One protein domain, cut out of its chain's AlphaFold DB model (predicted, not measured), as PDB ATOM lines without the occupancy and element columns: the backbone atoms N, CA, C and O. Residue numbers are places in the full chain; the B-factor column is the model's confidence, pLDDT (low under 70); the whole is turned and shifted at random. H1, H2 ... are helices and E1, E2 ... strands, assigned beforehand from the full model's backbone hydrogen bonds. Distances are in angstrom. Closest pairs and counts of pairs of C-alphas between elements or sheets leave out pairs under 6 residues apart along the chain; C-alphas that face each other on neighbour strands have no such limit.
ATOM      1  N   VAL A 265       2.664  15.609  39.132       94.88
ATOM      2  CA  VAL A 265       1.254  15.498  39.525       94.88
ATOM      3  C   VAL A 265       0.402  15.233  38.289       94.88
ATOM      4  O   VAL A 265       0.539  15.898  37.260       94.88
ATOM      5  N   CYS A 266      -0.499  14.253  38.363       96.00
ATOM      6  CA  CYS A 266      -1.377  13.914  37.247       96.00
ATOM      7  C   CYS A 266      -2.274  15.103  36.850       96.00
ATOM      8  O   CYS A 266      -3.097  15.562  37.638       96.00
ATOM      9  N   ALA A 267      -2.193  15.541  35.588       97.50
ATOM     10  CA  ALA A 267      -2.984  16.644  35.029       97.50
ATOM     11  C   ALA A 267      -4.458  16.280  34.752       97.50
ATOM     12  O   ALA A 267      -5.225  17.079  34.207       97.50
ATOM     13  N   ASN A 268      -4.870  15.051  35.070       97.69
ATOM     14  CA  ASN A 268      -6.272  14.655  35.045       97.69
ATOM     15  C   ASN A 268      -6.967  15.251  36.277       97.69
ATOM     16  O   ASN A 268      -6.671  14.854  37.398       97.69
ATOM     17  N   GLU A 269      -7.926  16.149  36.046       96.50
ATOM     18  CA  GLU A 269      -8.614  16.962  37.068       96.50
ATOM     19  C   GLU A 269      -9.173  16.239  38.309       96.50
ATOM     20  O   GLU A 269      -9.205  16.846  39.365       96.50
ATOM     21  N   PRO A 270      -9.670  14.993  38.258       96.50
ATOM     22  CA  PRO A 270     -10.108  14.293  39.465       96.50
ATOM     23  C   PRO A 270      -8.986  13.510  40.152       96.50
ATOM     24  O   PRO A 270      -9.216  12.978  41.226       96.50
ATOM     25  N   CYS A 271      -7.843  13.302  39.491       95.56
ATOM     26  CA  CYS A 271      -6.858  12.323  39.928       95.56
ATOM     27  C   CYS A 271      -5.810  12.964  40.822       95.56
ATOM     28  O   CYS A 271      -5.663  12.519  41.948       95.56
ATOM     29  N   HIS A 272      -5.072  13.956  40.314       94.19
ATOM     30  CA  HIS A 272      -4.008  14.653  41.052       94.19
ATOM     31  C   HIS A 272      -2.993  13.756  41.788       94.19
ATOM     32  O   HIS A 272      -2.247  14.236  42.631       94.19
ATOM     33  N   ASN A 273      -2.917  12.466  41.450       92.94
ATOM     34  CA  ASN A 273      -1.978  11.564  42.094       92.94
ATOM     35  C   ASN A 273      -0.551  11.890  41.642       92.94
ATOM     36  O   ASN A 273      -0.347  12.138  40.441       92.94
ATOM     37  N   PRO A 274       0.423  11.851  42.565       93.38
ATOM     38  CA  PRO A 274       1.829  11.918  42.210       93.38
ATOM     39  C   PRO A 274       2.219  10.669  41.413       93.38
ATOM     40  O   PRO A 274       1.678   9.577  41.612       93.38
ATOM     41  N   PHE A 275       3.152  10.823  40.488       94.50
ATOM     42  CA  PHE A 275       3.714   9.715  39.735       94.50
ATOM     43  C   PHE A 275       5.082  10.093  39.174       94.50
ATOM     44  O   PHE A 275       5.378  11.259  38.921       94.50
ATOM     45  N   VAL A 276       5.921   9.087  38.966       93.31
ATOM     46  CA  VAL A 276       7.294   9.273  38.479       93.31
ATOM     47  C   VAL A 276       7.448   8.791  37.032       93.31
ATOM     48  O   VAL A 276       8.262   9.301  36.263       93.31
ATOM     49  N   GLU A 277       6.635   7.819  36.634       92.00
ATOM     50  CA  GLU A 277       6.631   7.240  35.299       92.00
ATOM     51  C   GLU A 277       5.208   6.887  34.876       92.00
ATOM     52  O   GLU A 277       4.339   6.615  35.704       92.00
ATOM     53  N   GLN A 278       4.958   6.905  33.570       90.94
ATOM     54  CA  GLN A 278       3.687   6.460  33.023       90.94
ATOM     55  C   GLN A 278       3.853   5.021  32.553       90.94
ATOM     56  O   GLN A 278       4.656   4.749  31.656       90.94
ATOM     57  N   ARG A 279       3.047   4.123  33.124       80.69
ATOM     58  CA  ARG A 279       2.898   2.767  32.601       80.69
ATOM     59  C   ARG A 279       1.873   2.758  31.486       80.69
ATOM     60  O   ARG A 279       0.716   3.153  31.668       80.69
ATOM     61  N   ASP A 280       2.300   2.296  30.327       82.19
ATOM     62  CA  ASP A 280       1.407   1.925  29.248       82.19
ATOM     63  C   ASP A 280       1.654   0.463  28.855       82.19
ATOM     64  O   ASP A 280       2.654  -0.148  29.224       82.19
ATOM     65  N   GLY A 281       0.723  -0.136  28.109       79.94
ATOM     66  CA  GLY A 281       0.896  -1.510  27.621       79.94
ATOM     67  C   GLY A 281       2.041  -1.674  26.608       79.94
ATOM     68  O   GLY A 281       2.203  -2.760  26.066       79.94
ATOM     69  N   LYS A 282       2.786  -0.604  26.294       84.25
ATOM     70  CA  LYS A 282       3.923  -0.588  25.364       84.25
ATOM     71  C   LYS A 282       5.259  -0.343  26.076       84.25
ATOM     72  O   LYS A 282       6.287  -0.331  25.400       84.25
ATOM     73  N   GLY A 283       5.256  -0.165  27.397       84.50
ATOM     74  CA  GLY A 283       6.443   0.022  28.218       84.50
ATOM     75  C   GLY A 283       6.318   1.178  29.210       84.50
ATOM     76  O   GLY A 283       5.234   1.633  29.580       84.50
ATOM     77  N   VAL A 284       7.479   1.641  29.663       85.69
ATOM     78  CA  VAL A 284       7.608   2.700  30.664       85.69
ATOM     79  C   VAL A 284       8.093   3.974  29.985       85.69
ATOM     80  O   VAL A 284       9.123   3.988  29.308       85.69
ATOM     81  N   ARG A 285       7.354   5.073  30.163       87.56
ATOM     82  CA  ARG A 285       7.743   6.398  29.663       87.56
ATOM     83  C   ARG A 285       8.107   7.296  30.838       87.56
ATOM     84  O   ARG A 285       7.368   7.352  31.814       87.56
ATOM     85  N   THR A 286       9.213   8.032  30.708       87.44
ATOM     86  CA  THR A 286       9.752   8.936  31.748       87.44
ATOM     87  C   THR A 286       9.772  10.415  31.341       87.44
ATOM     88  O   THR A 286      10.031  11.279  32.169       87.44
ATOM     89  N   LYS A 287       9.504  10.746  30.068       88.38
ATOM     90  CA  LYS A 287       9.579  12.122  29.536       88.38
ATOM     91  C   LYS A 287       8.267  12.569  28.906       88.38
ATOM     92  O   LYS A 287       7.600  11.778  28.239       88.38
ATOM     93  N   GLY A 288       7.957  13.860  29.050       89.12
ATOM     94  CA  GLY A 288       6.759  14.476  28.467       89.12
ATOM     95  C   GLY A 288       5.461  13.921  29.053       89.12
ATOM     96  O   GLY A 288       4.461  13.814  28.345       89.12
ATOM     97  N   LEU A 289       5.502  13.504  30.318       90.69
ATOM     98  CA  LEU A 289       4.368  12.894  30.986       90.69
ATOM     99  C   LEU A 289       3.459  13.972  31.563       90.69
ATOM    100  O   LEU A 289       3.918  14.861  32.270       90.69
ATOM    101  N   LEU A 290       2.166  13.866  31.274       95.75
ATOM    102  CA  LEU A 290       1.130  14.715  31.870       95.75
ATOM    103  C   LEU A 290       0.154  13.915  32.736       95.75
ATOM    104  O   LEU A 290      -0.573  14.491  33.535       95.75
ATOM    105  N   TYR A 291       0.098  12.594  32.570       95.88
ATOM    106  CA  TYR A 291      -0.899  11.744  33.210       95.88
ATOM    107  C   TYR A 291      -0.231  10.493  33.776       95.88
ATOM    108  O   TYR A 291       0.597   9.888  33.099       95.88
ATOM    109  N   CYS A 292      -0.650  10.069  34.970       93.25
ATOM    110  CA  CYS A 292      -0.127   8.863  35.622       93.25
ATOM    111  C   CYS A 292      -0.469   7.565  34.872       93.25
ATOM    112  O   CYS A 292       0.199   6.549  35.028       93.25
ATOM    113  N   SER A 293      -1.513   7.586  34.037       92.25
ATOM    114  CA  SER A 293      -1.975   6.420  33.288       92.25
ATOM    115  C   SER A 293      -2.653   6.804  31.973       92.25
ATOM    116  O   SER A 293      -3.161   7.919  31.794       92.25
ATOM    117  N   GLN A 294      -2.739   5.838  31.053       92.44
ATOM    118  CA  GLN A 294      -3.492   6.001  29.805       92.44
ATOM    119  C   GLN A 294      -4.993   6.223  30.056       92.44
ATOM    120  O   GLN A 294      -5.643   6.961  29.311       92.44
ATOM    121  N   SER A 295      -5.558   5.620  31.108       94.00
ATOM    122  CA  SER A 295      -6.962   5.826  31.479       94.00
ATOM    123  C   SER A 295      -7.220   7.271  31.916       94.00
ATOM    124  O   SER A 295      -8.197   7.870  31.465       94.00
ATOM    125  N   CYS A 296      -6.308   7.872  32.689       95.69
ATOM    126  CA  CYS A 296      -6.360   9.284  33.069       95.69
ATOM    127  C   CYS A 296      -6.266  10.215  31.853       95.69
ATOM    128  O   CYS A 296      -7.067  11.143  31.731       95.69
ATOM    129  N   ALA A 297      -5.352   9.931  30.919       95.25
ATOM    130  CA  ALA A 297      -5.236  10.688  29.674       95.25
ATOM    131  C   ALA A 297      -6.537  10.635  28.850       95.25
ATOM    132  O   ALA A 297      -7.058  11.666  28.417       95.25
ATOM    133  N   ASN A 298      -7.112   9.439  28.681       95.75
ATOM    134  CA  ASN A 298      -8.365   9.237  27.952       95.75
ATOM    135  C   ASN A 298      -9.546   9.949  28.628       95.75
ATOM    136  O   ASN A 298     -10.335  10.606  27.946       95.75
ATOM    137  N   ALA A 299      -9.653   9.861  29.956       97.38
ATOM    138  CA  ALA A 299     -10.693  10.539  30.725       97.38
ATOM    139  C   ALA A 299     -10.622  12.063  30.540       97.38
ATOM    140  O   ALA A 299     -11.642  12.701  30.259       97.38
ATOM    141  N   GLN A 300      -9.420  12.644  30.609       98.12
ATOM    142  CA  GLN A 300      -9.237  14.081  30.421       98.12
ATOM    143  C   GLN A 300      -9.541  14.523  28.980       98.12
ATOM    144  O   GLN A 300     -10.254  15.510  28.779       98.12
ATOM    145  N   MET A 301      -9.110  13.763  27.965       97.94
ATOM    146  CA  MET A 301      -9.463  14.029  26.562       97.94
ATOM    147  C   MET A 301     -10.982  14.002  26.327       97.94
ATOM    148  O   MET A 301     -11.523  14.874  25.640       97.94
ATOM    149  N   GLN A 302     -11.697  13.041  26.921       98.12
ATOM    150  CA  GLN A 302     -13.157  12.966  26.816       98.12
ATOM    151  C   GLN A 302     -13.837  14.190  27.441       98.12
ATOM    152  O   GLN A 302     -14.769  14.737  26.843       98.12
ATOM    153  N   ARG A 303     -13.364  14.667  28.600       97.94
ATOM    154  CA  ARG A 303     -13.880  15.899  29.222       97.94
ATOM    155  C   ARG A 303     -13.659  17.120  28.341       97.94
ATOM    156  O   ARG A 303     -14.603  17.872  28.104       97.94
ATOM    157  N   GLN A 304     -12.451  17.296  27.811       98.12
ATOM    158  CA  GLN A 304     -12.143  18.416  26.918       98.12
ATOM    159  C   GLN A 304     -13.010  18.388  25.654       98.12
ATOM    160  O   GLN A 304     -13.520  19.426  25.237       98.12
ATOM    161  N   SER A 305     -13.242  17.205  25.081       98.25
ATOM    162  CA  SER A 305     -14.149  17.034  23.941       98.25
ATOM    163  C   SER A 305     -15.581  17.466  24.277       98.25
ATOM    164  O   SER A 305     -16.177  18.249  23.536       98.25
ATOM    165  N   ARG A 306     -16.120  17.040  25.432       98.50
ATOM    166  CA  ARG A 306     -17.455  17.459  25.902       98.50
ATOM    167  C   ARG A 306     -17.539  18.975  26.110       98.50
ATOM    168  O   ARG A 306     -18.500  19.583  25.648       98.50
ATOM    169  N   ARG A 307     -16.513  19.599  26.706       98.38
ATOM    170  CA  ARG A 307     -16.437  21.063  26.883       98.38
ATOM    171  C   ARG A 307     -16.433  21.810  25.553       98.38
ATOM    172  O   ARG A 307     -17.184  22.765  25.397       98.38
ATOM    173  N   ARG A 308     -15.642  21.355  24.574       98.44
ATOM    174  CA  ARG A 308     -15.604  21.961  23.231       98.44
ATOM    175  C   ARG A 308     -16.960  21.867  22.533       98.44
ATOM    176  O   ARG A 308     -17.397  22.845  21.937       98.44
ATOM    177  N   LYS A 309     -17.653  20.726  22.640       98.44
ATOM    178  CA  LYS A 309     -19.006  20.560  22.081       98.44
ATOM    179  C   LYS A 309     -20.005  21.531  22.712       98.44
ATOM    180  O   LYS A 309     -20.690  22.233  21.979       98.44
ATOM    181  N   GLN A 310     -20.020  21.629  24.041       98.50
ATOM    182  CA  GLN A 310     -20.882  22.573  24.761       98.50
ATOM    183  C   GLN A 310     -20.569  24.031  24.398       98.50
ATOM    184  O   GLN A 310     -21.478  24.825  24.188       98.50
ATOM    185  N   GLN A 311     -19.289  24.393  24.267       98.38
ATOM    186  CA  GLN A 311     -18.883  25.740  23.854       98.38
ATOM    187  C   GLN A 311     -19.333  26.075  22.427       98.38
ATOM    188  O   GLN A 311     -19.806  27.185  22.189       98.38
ATOM    189  N   LEU A 312     -19.219  25.130  21.490       98.44
ATOM    190  CA  LEU A 312     -19.701  25.299  20.117       98.44
ATOM    191  C   LEU A 312     -21.226  25.425  20.063       98.44
ATOM    192  O   LEU A 312     -21.742  26.277  19.347       98.44
ATOM    193  N   GLU A 313     -21.949  24.623  20.844       98.38
ATOM    194  CA  GLU A 313     -23.406  24.706  20.958       98.38
ATOM    195  C   GLU A 313     -23.847  26.062  21.524       98.38
ATOM    196  O   GLU A 313     -24.676  26.741  20.920       98.38
ATOM    197  N   LEU A 314     -23.216  26.524  22.607       98.25
ATOM    198  CA  LEU A 314     -23.453  27.853  23.173       98.25
ATOM    199  C   LEU A 314     -23.123  28.978  22.182       98.25
ATOM    200  O   LEU A 314     -23.854  29.965  22.109       98.25
ATOM    201  N   ALA A 315     -22.041  28.853  21.408       97.94
ATOM    202  CA  ALA A 315     -21.685  29.827  20.376       97.94
ATOM    203  C   ALA A 315     -22.722  29.862  19.241       97.94
ATOM    204  O   ALA A 315     -23.105  30.942  18.787       97.94
ATOM    205  N   ASN A 316     -23.227  28.697  18.829       97.12
ATOM    206  CA  ASN A 316     -24.283  28.588  17.825       97.12
ATOM    207  C   ASN A 316     -25.600  29.200  18.325       97.12
ATOM    208  O   ASN A 316     -26.204  29.978  17.592       97.12
ATOM    209  N   LEU A 317     -25.997  28.937  19.576       96.69
ATOM    210  CA  LEU A 317     -27.184  29.539  20.199       96.69
ATOM    211  C   LEU A 317     -27.083  31.071  20.289       96.69
ATOM    212  O   LEU A 317     -28.052  31.780  20.031       96.69
ATOM    213  N   LYS A 318     -25.899  31.609  20.605       96.44
ATOM    214  CA  LYS A 318     -25.675  33.066  20.602       96.44
ATOM    215  C   LYS A 318     -25.791  33.664  19.199       96.44
ATOM    216  O   LYS A 318     -26.343  34.751  19.041       96.44
ATOM    217  N   LYS A 319     -25.304  32.957  18.177       96.06
ATOM    218  CA  LYS A 319     -25.389  33.398  16.778       96.06
ATOM    219  C   LYS A 319     -26.833  33.398  16.261       96.06
ATOM    220  O   LYS A 319     -27.218  34.334  15.560       96.06
ATOM    221  N   THR A 320     -27.642  32.401  16.630       94.69
ATOM    222  CA  THR A 320     -29.063  32.349  16.249       94.69
ATOM    223  C   THR A 320     -29.884  33.418  16.968       94.69
ATOM    224  O   THR A 320     -30.691  34.080  16.321       94.69
TER     225      THR A 320
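This is residues 265 to 320 of the 333 residues of an uncharacterized protein of Actinobacteria bacterium IMCC26207 (UniProt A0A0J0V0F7). One long helix, H1, sticks out as an arm from a small head made of a two-strand hairpin, E1 and E2, and loops; residues 304 to 320 of H1 stand free. The printed part has 56 residues with two named strands and then one named helix, mostly helix by class, and the sheet is antiparallel. It is only just extended, close to loose, with a radius of gyration of the C-alphas of 15.4 A, and spans 49 by 21 by 16 A.

Residues 265 to 277 hold no named element. E1 is residues 278 to 280, beginning at C-alpha 278 (3.687, 6.460, 33.023), and measures 6.3 A. E2 is residues 283 to 285, 6.7 A. H1 is residues 294 to 320, 39.1 A, ending at C-alpha 320 (-29.063, 32.349, 16.249).

E1 and E2 form a hairpin with a tight link, antiparallel at 152 degrees; N 278 and O 285 are 3.0 A apart, within hydrogen-bond range. The closest C-alphas of E1 and H1, those of Asp 280 and Gln 294, are 6.4 A apart. In H1 every O i to N i+4 pair is within hydrogen-bond range.

The C-alphas farthest apart, of Gly 283 and Thr 320, are 49.5 A apart. The printed part has no cut, the link from E2 to H1 is short, and no printed residue is under 70 in pLDDT.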